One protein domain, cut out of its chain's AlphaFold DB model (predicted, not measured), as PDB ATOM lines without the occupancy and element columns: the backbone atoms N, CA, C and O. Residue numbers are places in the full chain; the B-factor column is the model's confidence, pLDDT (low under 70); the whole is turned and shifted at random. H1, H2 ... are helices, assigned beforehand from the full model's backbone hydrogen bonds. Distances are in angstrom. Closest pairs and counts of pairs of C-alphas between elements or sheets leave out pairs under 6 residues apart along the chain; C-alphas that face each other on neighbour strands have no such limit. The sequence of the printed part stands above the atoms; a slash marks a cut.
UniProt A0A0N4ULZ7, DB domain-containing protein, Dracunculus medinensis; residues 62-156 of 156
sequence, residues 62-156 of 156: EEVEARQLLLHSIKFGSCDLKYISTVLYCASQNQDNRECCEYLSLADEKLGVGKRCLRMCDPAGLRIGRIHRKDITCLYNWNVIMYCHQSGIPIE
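This is residues 62 to 156 of the 156 residues of the protein "DB domain-containing protein" of Dracunculus medinensis (UniProt A0A0N4ULZ7). H6 is the core of a compact all-helix cluster: H1, H3 and residues 91 to 92 of H2 pack on it, H4 on H3, and H5 on H4. The printed part has 95 residues with six named helices, H1 to H6, and no named strand. The radius of gyration of the C-alphas is 12.4 A, the spans 36 by 33 by 26 A.

Start at H1, residues 63 to 75: it touches H6, residues 142 to 151, with closest C-alphas 66 and 143, 5.4 A. H3, residues 98 to 103, touches H6 with closest C-alphas 100 and 148, 5.6 A. H4, residues 114 to 120, touches H5, residues 133 to 139, about perpendicular at 77 degrees, with closest C-alphas 117 and 138, 5.0 A. Every O i to N i+4 pair is within hydrogen-bond range in H1, H3 and H6, but 0 of 3 in H4 and 1 of 3 in H5, each with 3 of 4 O i to N i+3 pairs.

Find C-alpha 63 at (122.513, 149.104, 161.944), where H1 begins. H2, residues 81 to 92, spans 17.5 A, with 6 of 8 O i to N i+4 pairs within range. H6 ends at C-alpha 151, (136.736, 153.129, 155.023).

The printed part has no cut, the link H4 to H5 is long, and no printed residue is under 70 in pLDDT.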
ATOM      1  N   GLU A  62     126.389 146.831 160.528       96.37
ATOM      2  CA  GLU A  62     124.961 146.537 160.456       96.37
ATOM      3  C   GLU A  62     124.209 147.358 161.516       96.37
ATOM      4  O   GLU A  62     124.595 147.410 162.685       96.37
ATOM      5  N   GLU A  63     123.154 148.074 161.108       94.86
ATOM      6  CA  GLU A  63     122.513 149.104 161.944       94.86
ATOM      7  C   GLU A  63     121.983 148.546 163.273       94.86
ATOM      8  O   GLU A  63     122.152 149.164 164.332       94.86
ATOM      9  N   VAL A  64     121.321 147.387 163.224       95.51
ATOM     10  CA  VAL A  64     120.647 146.799 164.385       95.51
ATOM     11  C   VAL A  64     121.677 146.259 165.371       95.51
ATOM     12  O   VAL A  64     121.613 146.571 166.561       95.51
ATOM     13  N   GLU A  65     122.656 145.516 164.876       96.45
ATOM     14  CA  GLU A  65     123.741 144.893 165.621       96.45
ATOM     15  C   GLU A  65     124.635 145.959 166.259       96.45
ATOM     16  O   GLU A  65     124.929 145.882 167.453       96.45
ATOM     17  N   ALA A  66     124.995 147.009 165.513       96.47
ATOM     18  CA  ALA A  66     125.777 148.136 166.016       96.47
ATOM     19  C   ALA A  66     125.047 148.863 167.150       96.47
ATOM     20  O   ALA A  66     125.632 149.166 168.194       96.47
ATOM     21  N   ARG A  67     123.742 149.116 166.978       93.32
ATOM     22  CA  ARG A  67     122.916 149.755 168.008       93.32
ATOM     23  C   ARG A  67     122.789 148.876 169.248       93.32
ATOM     24  O   ARG A  67     122.903 149.390 170.361       93.32
ATOM     25  N   GLN A  68     122.550 147.578 169.080       93.73
ATOM     26  CA  GLN A  68     122.459 146.627 170.189       93.73
ATOM     27  C   GLN A  68     123.782 146.526 170.947       93.73
ATOM     28  O   GLN A  68     123.776 146.602 172.173       93.73
ATOM     29  N   LEU A  69     124.905 146.438 170.235       94.69
ATOM     30  CA  LEU A  69     126.250 146.415 170.802       94.69
ATOM     31  C   LEU A  69     126.536 147.663 171.648       94.69
ATOM     32  O   LEU A  69     127.001 147.563 172.787       94.69
ATOM     33  N   LEU A  70     126.213 148.843 171.113       92.86
ATOM     34  CA  LEU A  70     126.374 150.112 171.814       92.86
ATOM     35  C   LEU A  70     125.491 150.179 173.066       92.86
ATOM     36  O   LEU A  70     125.960 150.552 174.142       92.86
ATOM     37  N   LEU A  71     124.209 149.821 172.934       91.31
ATOM     38  CA  LEU A  71     123.268 149.805 174.053       91.31
ATOM     39  C   LEU A  71     123.705 148.813 175.130       91.31
ATOM     40  O   LEU A  71     123.657 149.163 176.305       91.31
ATOM     41  N   HIS A  72     124.166 147.623 174.742       90.92
ATOM     42  CA  HIS A  72     124.739 146.640 175.656       90.92
ATOM     43  C   HIS A  72     125.882 147.262 176.464       90.92
ATOM     44  O   HIS A  72     125.841 147.286 177.692       90.92
ATOM     45  N   SER A  73     126.829 147.882 175.762       90.46
ATOM     46  CA  SER A  73     128.037 148.433 176.372       90.46
ATOM     47  C   SER A  73     127.756 149.615 177.303       90.46
ATOM     48  O   SER A  73     128.251 149.663 178.424       90.46
ATOM     49  N   ILE A  74     126.927 150.570 176.873       85.60
ATOM     50  CA  ILE A  74     126.724 151.829 177.604       85.60
ATOM     51  C   ILE A  74     125.582 151.729 178.618       85.60
ATOM     52  O   ILE A  74     125.701 152.223 179.737       85.60
ATOM     53  N   LYS A  75     124.442 151.134 178.237       78.07
ATOM     54  CA  LYS A  75     123.227 151.138 179.072       78.07
ATOM     55  C   LYS A  75     123.289 150.085 180.173       78.07
ATOM     56  O   LYS A  75     122.798 150.346 181.266       78.07
ATOM     57  N   PHE A  76     123.879 148.925 179.889       80.71
ATOM     58  CA  PHE A  76     124.049 147.859 180.882       80.71
ATOM     59  C   PHE A  76     125.390 147.946 181.625       80.71
ATOM     60  O   PHE A  76     125.644 147.145 182.516       80.71
ATOM     61  N   GLY A  77     126.200 148.967 181.321       76.99
ATOM     62  CA  GLY A  77     127.303 149.404 182.171       76.99
ATOM     63  C   GLY A  77     128.617 148.648 182.002       76.99
ATOM     64  O   GLY A  77     129.475 148.792 182.866       76.99
ATOM     65  N   SER A  78     128.816 147.887 180.920       87.00
ATOM     66  CA  SER A  78     130.126 147.270 180.669       87.00
ATOM     67  C   SER A  78     131.169 148.300 180.217       87.00
ATOM     68  O   SER A  78     132.353 148.112 180.430       87.00
ATOM     69  N   CYS A  79     130.770 149.434 179.638       91.80
ATOM     70  CA  CYS A  79     131.700 150.473 179.214       91.80
ATOM     71  C   CYS A  79     131.231 151.873 179.621       91.80
ATOM     72  O   CYS A  79     130.216 152.382 179.139       91.80
ATOM     73  N   ASP A  80     132.004 152.523 180.493       90.47
ATOM     74  CA  ASP A  80     131.781 153.912 180.903       90.47
ATOM     75  C   ASP A  80     131.918 154.859 179.695       90.47
ATOM     76  O   ASP A  80     132.892 154.801 178.937       90.47
ATOM     77  N   LEU A  81     130.962 155.786 179.548       90.09
ATOM     78  CA  LEU A  81     130.923 156.799 178.486       90.09
ATOM     79  C   LEU A  81     132.239 157.572 178.318       90.09
ATOM     80  O   LEU A  81     132.545 158.019 177.211       90.09
ATOM     81  N   LYS A  82     133.027 157.733 179.390       90.14
ATOM     82  CA  LYS A  82     134.322 158.427 179.330       90.14
ATOM     83  C   LYS A  82     135.345 157.748 178.410       90.14
ATOM     84  O   LYS A  82     136.253 158.433 177.954       90.14
ATOM     85  N   TYR A  83     135.209 156.447 178.139       93.77
ATOM     86  CA  TYR A  83     136.121 155.700 177.266       93.77
ATOM     87  C   TYR A  83     135.714 155.740 175.794       93.77
ATOM     88  O   TYR A  83     136.540 155.466 174.930       93.77
ATOM     89  N   ILE A  84     134.474 156.129 175.479       94.39
ATOM     90  CA  ILE A  84     133.951 156.111 174.105       94.39
ATOM     91  C   ILE A  84     134.745 157.036 173.176       94.39
ATOM     92  O   ILE A  84     134.966 156.692 172.020       94.39
ATOM     93  N   SER A  85     135.236 158.178 173.668       94.47
ATOM     94  CA  SER A  85     136.132 159.046 172.886       94.47
ATOM     95  C   SER A  85     137.425 158.331 172.486       94.47
ATOM     96  O   SER A  85     137.888 158.494 171.361       94.47
ATOM     97  N   THR A  86     137.980 157.505 173.375       95.27
ATOM     98  CA  THR A  86     139.184 156.708 173.107       95.27
ATOM     99  C   THR A  86     138.880 155.523 172.191       95.27
ATOM    100  O   THR A  86     139.681 155.228 171.311       95.27
ATOM    101  N   VAL A  87     137.705 154.891 172.325       96.77
ATOM    102  CA  VAL A  87     137.236 153.858 171.379       96.77
ATOM    103  C   VAL A  87     137.174 154.438 169.965       96.77
ATOM    104  O   VAL A  87     137.729 153.853 169.043       96.77
ATOM    105  N   LEU A  88     136.560 155.613 169.799       97.42
ATOM    106  CA  LEU A  88     136.487 156.309 168.512       97.42
ATOM    107  C   LEU A  88     137.876 156.671 167.976       97.42
ATOM    108  O   LEU A  88     138.142 156.454 166.801       97.42
ATOM    109  N   TYR A  89     138.777 157.172 168.829       96.70
ATOM    110  CA  TYR A  89     140.167 157.449 168.445       96.70
ATOM    111  C   TYR A  89     140.877 156.205 167.891       96.70
ATOM    112  O   TYR A  89     141.510 156.271 166.839       96.70
ATOM    113  N   CYS A  90     140.725 155.061 168.561       97.49
ATOM    114  CA  CYS A  90     141.276 153.798 168.084       97.49
ATOM    115  C   CYS A  90     140.617 153.325 166.781       97.49
ATOM    116  O   CYS A  90     141.317 152.857 165.885       97.49
ATOM    117  N   ALA A  91     139.298 153.468 166.641       98.27
ATOM    118  CA  ALA A  91     138.594 153.123 165.409       98.27
ATOM    119  C   ALA A  91     139.057 153.994 164.235       98.27
ATOM    120  O   ALA A  91     139.258 153.501 163.137       98.27
ATOM    121  N   SER A  92     139.271 155.293 164.447       97.75
ATOM    122  CA  SER A  92     139.584 156.199 163.342       97.75
ATOM    123  C   SER A  92     140.977 155.998 162.754       97.75
ATOM    124  O   SER A  92     141.246 156.566 161.702       97.75
ATOM    125  N   GLN A  93     141.870 155.263 163.432       95.44
ATOM    126  CA  GLN A  93     143.270 155.074 163.023       95.44
ATOM    127  C   GLN A  93     143.969 156.413 162.707       95.44
ATOM    128  O   GLN A  93     144.754 156.527 161.765       95.44
ATOM    129  N   ASN A  94     143.644 157.452 163.492       94.87
ATOM    130  CA  ASN A  94     144.125 158.825 163.315       94.87
ATOM    131  C   ASN A  94     143.759 159.470 161.954       94.87
ATOM    132  O   ASN A  94     144.437 160.390 161.507       94.87
ATOM    133  N   GLN A  95     142.691 158.998 161.305       96.86
ATOM    134  CA  GLN A  95     142.184 159.532 160.038       96.86
ATOM    135  C   GLN A  95     141.010 160.495 160.246       96.86
ATOM    136  O   GLN A  95     140.185 160.303 161.147       96.86
ATOM    137  N   ASP A  96     140.907 161.490 159.360       97.39
ATOM    138  CA  ASP A  96     139.738 162.362 159.231       97.39
ATOM    139  C   ASP A  96     138.717 161.724 158.282       97.39
ATOM    140  O   ASP A  96     138.896 161.703 157.068       97.39
ATOM    141  N   ASN A  97     137.623 161.212 158.847       98.00
ATOM    142  CA  ASN A  97     136.575 160.522 158.096       98.00
ATOM    143  C   ASN A  97     135.309 161.375 157.930       98.00
ATOM    144  O   ASN A  97     134.226 160.845 157.656       98.00
ATOM    145  N   ARG A  98     135.399 162.697 158.145       97.73
ATOM    146  CA  ARG A  98     134.223 163.581 158.134       97.73
ATOM    147  C   ARG A  98     133.519 163.603 156.787       97.73
ATOM    148  O   ARG A  98     132.295 163.611 156.789       97.73
ATOM    149  N   GLU A  99     134.243 163.539 155.670       97.38
ATOM    150  CA  GLU A  99     133.621 163.510 154.338       97.38
ATOM    151  C   GLU A  99     132.704 162.293 154.154       97.38
ATOM    152  O   GLU A  99     131.570 162.436 153.696       97.38
ATOM    153  N   CYS A 100     133.150 161.106 154.585       98.32
ATOM    154  CA  CYS A 100     132.322 159.900 154.573       98.32
ATOM    155  C   CYS A 100     131.084 160.064 155.462       98.32
ATOM    156  O   CYS A 100     129.962 159.772 155.047       98.32
ATOM    157  N   CYS A 101     131.261 160.579 156.679       97.96
ATOM    158  CA  CYS A 101     130.146 160.774 157.601       97.96
ATOM    159  C   CYS A 101     129.138 161.821 157.109       97.96
ATOM    160  O   CYS A 101     127.933 161.639 157.280       97.96
ATOM    161  N   GLU A 102     129.603 162.908 156.491       96.95
ATOM    162  CA  GLU A 102     128.738 163.890 155.835       96.95
ATOM    163  C   GLU A 102     127.989 163.250 154.657       96.95
ATOM    164  O   GLU A 102     126.769 163.399 154.566       96.95
ATOM    165  N   TYR A 103     128.673 162.462 153.816       96.76
ATOM    166  CA  TYR A 103     128.060 161.714 152.711       96.76
ATOM    167  C   TYR A 103     126.952 160.763 153.195       96.76
ATOM    168  O   TYR A 103     125.870 160.709 152.606       96.76
ATOM    169  N   LEU A 104     127.175 160.080 154.322       96.11
ATOM    170  CA  LEU A 104     126.202 159.197 154.969       96.11
ATOM    171  C   LEU A 104     125.241 159.925 155.923       96.11
ATOM    172  O   LEU A 104     124.571 159.292 156.737       96.11
ATOM    173  N   SER A 105     125.095 161.246 155.764       95.15
ATOM    174  CA  SER A 105     124.039 162.054 156.393       95.15
ATOM    175  C   SER A 105     124.145 162.184 157.921       95.15
ATOM    176  O   SER A 105     123.165 162.505 158.589       95.15
ATOM    177  N   LEU A 106     125.342 162.020 158.497       94.80
ATOM    178  CA  LEU A 106     125.577 162.187 159.940       94.80
ATOM    179  C   LEU A 106     125.492 163.659 160.409       94.80
ATOM    180  O   LEU A 106     125.504 163.938 161.607       94.80
ATOM    181  N   ALA A 107     125.391 164.601 159.472       92.99
ATOM    182  CA  ALA A 107     125.128 166.019 159.718       92.99
ATOM    183  C   ALA A 107     123.784 166.498 159.128       92.99
ATOM    184  O   ALA A 107     123.578 167.702 158.996       92.99
ATOM    185  N   ASP A 108     122.885 165.575 158.759       92.36
ATOM    186  CA  ASP A 108     121.558 165.915 158.227       92.36
ATOM    187  C   ASP A 108     120.736 166.689 159.271       92.36
ATOM    188  O   ASP A 108     120.698 166.340 160.456       92.36
ATOM    189  N   GLU A 109     120.062 167.749 158.829       91.75
ATOM    190  CA  GLU A 109     119.255 168.621 159.685       91.75
ATOM    191  C   GLU A 109     118.166 167.854 160.447       91.75
ATOM    192  O   GLU A 109     117.858 168.199 161.590       91.75
ATOM    193  N   LYS A 110     117.644 166.759 159.877       90.60
ATOM    194  CA  LYS A 110     116.635 165.891 160.503       90.60
ATOM    195  C   LYS A 110     117.126 165.217 161.779       90.60
ATOM    196  O   LYS A 110     116.305 164.835 162.608       90.60
ATOM    197  N   LEU A 111     118.441 165.075 161.963       89.51
ATOM    198  CA  LEU A 111     119.006 164.566 163.214       89.51
ATOM    199  C   LEU A 111     118.930 165.606 164.347       89.51
ATOM    200  O   LEU A 111     119.066 165.236 165.511       89.51
ATOM    201  N   GLY A 112     118.738 166.897 164.041       90.63
ATOM    202  CA  GLY A 112     118.646 167.969 165.042       90.63
ATOM    203  C   GLY A 112     119.958 168.238 165.798       90.63
ATOM    204  O   GLY A 112     119.961 168.825 166.881       90.63
ATOM    205  N   VAL A 113     121.089 167.782 165.254       90.98
ATOM    206  CA  VAL A 113     122.422 167.844 165.888       90.98
ATOM    207  C   VAL A 113     123.384 168.816 165.201       90.98
ATOM    208  O   VAL A 113     124.470 169.069 165.732       90.98
ATOM    209  N   GLY A 114     123.003 169.378 164.048       91.36
ATOM    210  CA  GLY A 114     123.906 170.139 163.181       91.36
ATOM    211  C   GLY A 114     125.150 169.315 162.833       91.36
ATOM    212  O   GLY A 114     125.075 168.107 162.639       91.36
ATOM    213  N   LYS A 115     126.332 169.937 162.861       93.27
ATOM    214  CA  LYS A 115     127.614 169.252 162.603       93.27
ATOM    215  C   LYS A 115     128.191 168.493 163.806       93.27
ATOM    216  O   LYS A 115     129.306 167.984 163.733       93.27
ATOM    217  N   ARG A 116     127.471 168.413 164.935       93.52
ATOM    218  CA  ARG A 116     128.007 167.873 166.200       93.52
ATOM    219  C   ARG A 116     128.520 166.446 166.062       93.52
ATOM    220  O   ARG A 116     129.537 166.137 166.667       93.52
ATOM    221  N   CYS A 117     127.849 165.593 165.293       95.47
ATOM    222  CA  CYS A 117     128.237 164.189 165.175       95.47
ATOM    223  C   CYS A 117     129.515 163.981 164.358       95.47
ATOM    224  O   CYS A 117     130.233 163.019 164.610       95.47
ATOM    225  N   LEU A 118     129.867 164.916 163.468       95.96
ATOM    226  CA  LEU A 118     131.085 164.834 162.655       95.96
ATOM    227  C   LEU A 118     132.362 164.820 163.495       95.96
ATOM    228  O   LEU A 118     133.374 164.281 163.064       95.96
ATOM    229  N   ARG A 119     132.311 165.332 164.732       95.28
ATOM    230  CA  ARG A 119     133.439 165.228 165.663       95.28
ATOM    231  C   ARG A 119     133.819 163.784 165.997       95.28
ATOM    232  O   ARG A 119     134.954 163.530 166.357       95.28
ATOM    233  N   MET A 120     132.877 162.846 165.892       96.14
ATOM    234  CA  MET A 120     133.149 161.423 166.101       96.14
ATOM    235  C   MET A 120     133.874 160.795 164.911       96.14
ATOM    236  O   MET A 120     134.468 159.746 165.084       96.14
ATOM    237  N   CYS A 121     133.856 161.439 163.742       97.67
ATOM    238  CA  CYS A 121     134.484 160.942 162.517       97.67
ATOM    239  C   CYS A 121     135.932 161.423 162.343       97.67
ATOM    240  O   CYS A 121     136.689 160.822 161.588       97.67
ATOM    241  N   ASP A 122     136.321 162.462 163.083       97.06
ATOM    242  CA  ASP A 122     137.705 162.917 163.248       97.06
ATOM    243  C   ASP A 122     138.006 163.149 164.745       97.06
ATOM    244  O   ASP A 122     138.117 164.287 165.216       97.06
ATOM    245  N   PRO A 123     138.065 162.071 165.546       95.71
ATOM    246  CA  PRO A 123     138.268 162.182 166.986       95.71
ATOM    247  C   PRO A 123     139.660 162.724 167.348       95.71
ATOM    248  O   PRO A 123     139.807 163.385 168.380       95.71
ATOM    249  N   ALA A 124     140.663 162.468 166.502       91.98
ATOM    250  CA  ALA A 124     142.043 162.890 166.700       91.98
ATOM    251  C   ALA A 124     142.251 164.379 166.378       91.98
ATOM    252  O   ALA A 124     142.753 165.124 167.225       91.98
ATOM    253  N   GLY A 125     141.823 164.829 165.194       90.24
ATOM    254  CA  GLY A 125     141.995 166.206 164.735       90.24
ATOM    255  C   GLY A 125     141.156 167.200 165.532       90.24
ATOM    256  O   GLY A 125     141.645 168.267 165.908       90.24
ATOM    257  N   LEU A 126     139.926 166.827 165.895       86.97
ATOM    258  CA  LEU A 126     139.036 167.678 166.694       86.97
ATOM    259  C   LEU A 126     139.218 167.522 168.207       86.97
ATOM    260  O   LEU A 126     138.530 168.207 168.967       86.97
ATOM    261  N   ARG A 127     140.129 166.639 168.646       81.09
ATOM    262  CA  ARG A 127     140.410 166.329 170.058       81.09
ATOM    263  C   ARG A 127     139.129 166.168 170.859       81.09
ATOM    264  O   ARG A 127     138.856 166.934 171.790       81.09
ATOM    265  N   ILE A 128     138.309 165.192 170.471       81.56
ATOM    266  CA  ILE A 128     137.055 164.985 171.182       81.56
ATOM    267  C   ILE A 128     137.344 164.675 172.650       81.56
ATOM    268  O   ILE A 128     137.985 163.689 172.998       81.56
ATOM    269  N   GLY A 129     136.871 165.564 173.521       79.45
ATOM    270  CA  GLY A 129     136.848 165.304 174.947       79.45
ATOM    271  C   GLY A 129     135.803 164.242 175.283       79.45
ATOM    272  O   GLY A 129     135.421 163.396 174.472       79.45
ATOM    273  N   ARG A 130     135.270 164.329 176.499       84.09
ATOM    274  CA  ARG A 130     134.256 163.389 176.978       84.09
ATOM    275  C   ARG A 130     133.010 163.402 176.087       84.09
ATOM    276  O   ARG A 130     132.531 164.451 175.655       84.09
ATOM    277  N   ILE A 131     132.460 162.217 175.847       90.45
ATOM    278  CA  ILE A 131     131.140 162.063 175.241       90.45
ATOM    279  C   ILE A 131     130.074 162.336 176.308       90.45
ATOM    280  O   ILE A 131     130.143 161.814 177.420       90.45
ATOM    281  N   HIS A 132     129.089 163.173 175.987       87.63
ATOM    282  CA  HIS A 132     128.008 163.564 176.887       87.63
ATOM    283  C   HIS A 132     126.673 162.944 176.453       87.63
ATOM    284  O   HIS A 132     126.494 162.517 175.317       87.63
ATOM    285  N   ARG A 133     125.665 162.974 177.335       84.83
ATOM    286  CA  ARG A 133     124.311 162.473 177.018       84.83
ATOM    287  C   ARG A 133     123.688 163.128 175.777       84.83
ATOM    288  O   ARG A 133     122.979 162.471 175.028       84.83
ATOM    289  N   LYS A 134     123.997 164.403 175.512       89.37
ATOM    290  CA  LYS A 134     123.542 165.129 174.306       89.37
ATOM    291  C   LYS A 134     124.121 164.590 172.990       89.37
ATOM    292  O   LYS A 134     123.725 165.051 171.922       89.37
ATOM    293  N   ASP A 135     125.090 163.686 173.069       91.91
ATOM    294  CA  ASP A 135     125.741 163.057 171.923       91.91
ATOM    295  C   ASP A 135     125.185 161.659 171.633       91.91
ATOM    296  O   ASP A 135     125.592 161.035 170.660       91.91
ATOM    297  N   ILE A 136     124.232 161.172 172.438       89.66
ATOM    298  CA  ILE A 136     123.620 159.849 172.259       89.66
ATOM    299  C   ILE A 136     122.989 159.712 170.864       89.66
ATOM    300  O   ILE A 136     123.135 158.665 170.245       89.66
ATOM    301  N   THR A 137     122.368 160.767 170.320       92.04
ATOM    302  CA  THR A 137     121.850 160.767 168.936       92.04
ATOM    303  C   THR A 137     122.942 160.466 167.908       92.04
ATOM    304  O   THR A 137     122.703 159.737 166.950       92.04
ATOM    305  N   CYS A 138     124.156 160.982 168.121       94.73
ATOM    306  CA  CYS A 138     125.298 160.681 167.264       94.73
ATOM    307  C   CYS A 138     125.738 159.227 167.437       94.73
ATOM    308  O   CYS A 138     125.913 158.522 166.449       94.73
ATOM    309  N   LEU A 139     125.833 158.755 168.685       93.94
ATOM    310  CA  LEU A 139     126.202 157.369 168.965       93.94
ATOM    311  C   LEU A 139     125.191 156.366 168.391       93.94
ATOM    312  O   LEU A 139     125.600 155.308 167.943       93.94
ATOM    313  N   TYR A 140     123.894 156.682 168.323       93.12
ATOM    314  CA  TYR A 140     122.899 155.791 167.705       93.12
ATOM    315  C   TYR A 140     123.136 155.498 166.218       93.12
ATOM    316  O   TYR A 140     122.533 154.563 165.693       93.12
ATOM    317  N   ASN A 141     124.022 156.258 165.573       94.86
ATOM    318  CA  ASN A 141     124.524 156.027 164.225       94.86
ATOM    319  C   ASN A 141     125.923 155.370 164.256       94.86
ATOM    320  O   ASN A 141     126.766 155.644 163.402       94.86
ATOM    321  N   TRP A 142     126.188 154.526 165.263       96.36
ATOM    322  CA  TRP A 142     127.466 153.828 165.460       96.36
ATOM    323  C   TRP A 142     127.913 153.083 164.206       96.36
ATOM    324  O   TRP A 142     129.077 153.165 163.835       96.36
ATOM    325  N   ASN A 143     126.975 152.434 163.511       97.73
ATOM    326  CA  ASN A 143     127.232 151.735 162.257       97.73
ATOM    327  C   ASN A 143     127.831 152.647 161.177       97.73
ATOM    328  O   ASN A 143     128.771 152.250 160.498       97.73
ATOM    329  N   VAL A 144     127.328 153.880 161.048       97.59
ATOM    330  CA  VAL A 144     127.836 154.874 160.089       97.59
ATOM    331  C   VAL A 144     129.257 155.288 160.452       97.59
ATOM    332  O   VAL A 144     130.133 155.328 159.593       97.59
ATOM    333  N   ILE A 145     129.486 155.572 161.734       98.07
ATOM    334  CA  ILE A 145     130.793 155.995 162.239       98.07
ATOM    335  C   ILE A 145     131.820 154.871 162.040       98.07
ATOM    336  O   ILE A 145     132.899 155.122 161.511       98.07
ATOM    337  N   MET A 146     131.471 153.630 162.396       98.38
ATOM    338  CA  MET A 146     132.333 152.462 162.195       98.38
ATOM    339  C   MET A 146     132.593 152.194 160.716       98.38
ATOM    340  O   MET A 146     133.742 151.961 160.357       98.38
ATOM    341  N   TYR A 147     131.572 152.271 159.855       98.47
ATOM    342  CA  TYR A 147     131.757 152.126 158.412       98.47
ATOM    343  C   TYR A 147     132.786 153.138 157.907       98.47
ATOM    344  O   TYR A 147     133.807 152.742 157.363       98.47
ATOM    345  N   CYS A 148     132.586 154.427 158.195       98.57
ATOM    346  CA  CYS A 148     133.491 155.478 157.744       98.57
ATOM    347  C   CYS A 148     134.905 155.370 158.319       98.57
ATOM    348  O   CYS A 148     135.868 155.649 157.613       98.57
ATOM    349  N   HIS A 149     135.054 154.947 159.573       98.45
ATOM    350  CA  HIS A 149     136.369 154.677 160.143       98.45
ATOM    351  C   HIS A 149     137.068 153.497 159.465       98.45
ATOM    352  O   HIS A 149     138.251 153.601 159.161       98.45
ATOM    353  N   GLN A 150     136.343 152.414 159.159       98.17
ATOM    354  CA  GLN A 150     136.895 151.294 158.397       98.17
ATOM    355  C   GLN A 150     137.297 151.730 156.982       98.17
ATOM    356  O   GLN A 150     138.330 151.301 156.465       98.17
ATOM    357  N   SER A 151     136.489 152.589 156.358       97.46
ATOM    358  CA  SER A 151     136.736 153.129 155.023       97.46
ATOM    359  C   SER A 151     138.006 153.960 154.932       97.46
ATOM    360  O   SER A 151     138.675 153.913 153.904       97.46
ATOM    361  N   GLY A 152     138.337 154.699 155.992       97.03
ATOM    362  CA  GLY A 152     139.523 155.548 156.039       97.03
ATOM    363  C   GLY A 152     140.832 154.821 156.314       97.03
ATOM    364  O   GLY A 152     141.881 155.447 156.203       97.03
ATOM    365  N   ILE A 153     140.814 153.531 156.677       96.33
ATOM    366  CA  ILE A 153     142.053 152.803 156.984       96.33
ATOM    367  C   ILE A 153     142.943 152.766 155.728       96.33
ATOM    368  O   ILE A 153     142.513 152.229 154.701       96.33
ATOM    369  N   PRO A 154     144.178 153.299 155.790       90.79
ATOM    370  CA  PRO A 154     145.082 153.297 154.647       90.79
ATOM    371  C   PRO A 154     145.490 151.867 154.264       90.79
ATOM    372  O   PRO A 154     145.618 150.988 155.118       90.79
ATOM    373  N   ILE A 155     145.705 151.634 152.967       83.55
ATOM    374  CA  ILE A 155     146.329 150.400 152.471       83.55
ATOM    375  C   ILE A 155     147.831 150.490 152.783       83.55
ATOM    376  O   ILE A 155     148.470 151.446 152.347       83.55
ATOM    377  N   GLU A 156     148.361 149.526 153.541       70.42
ATOM    378  CA  GLU A 156     149.813 149.327 153.742       70.42
ATOM    379  C   GLU A 156     150.514 148.858 152.457       70.42
ATOM    380  O   GLU A 156     149.921 148.034 151.716       70.42
TER     381      GLU A 156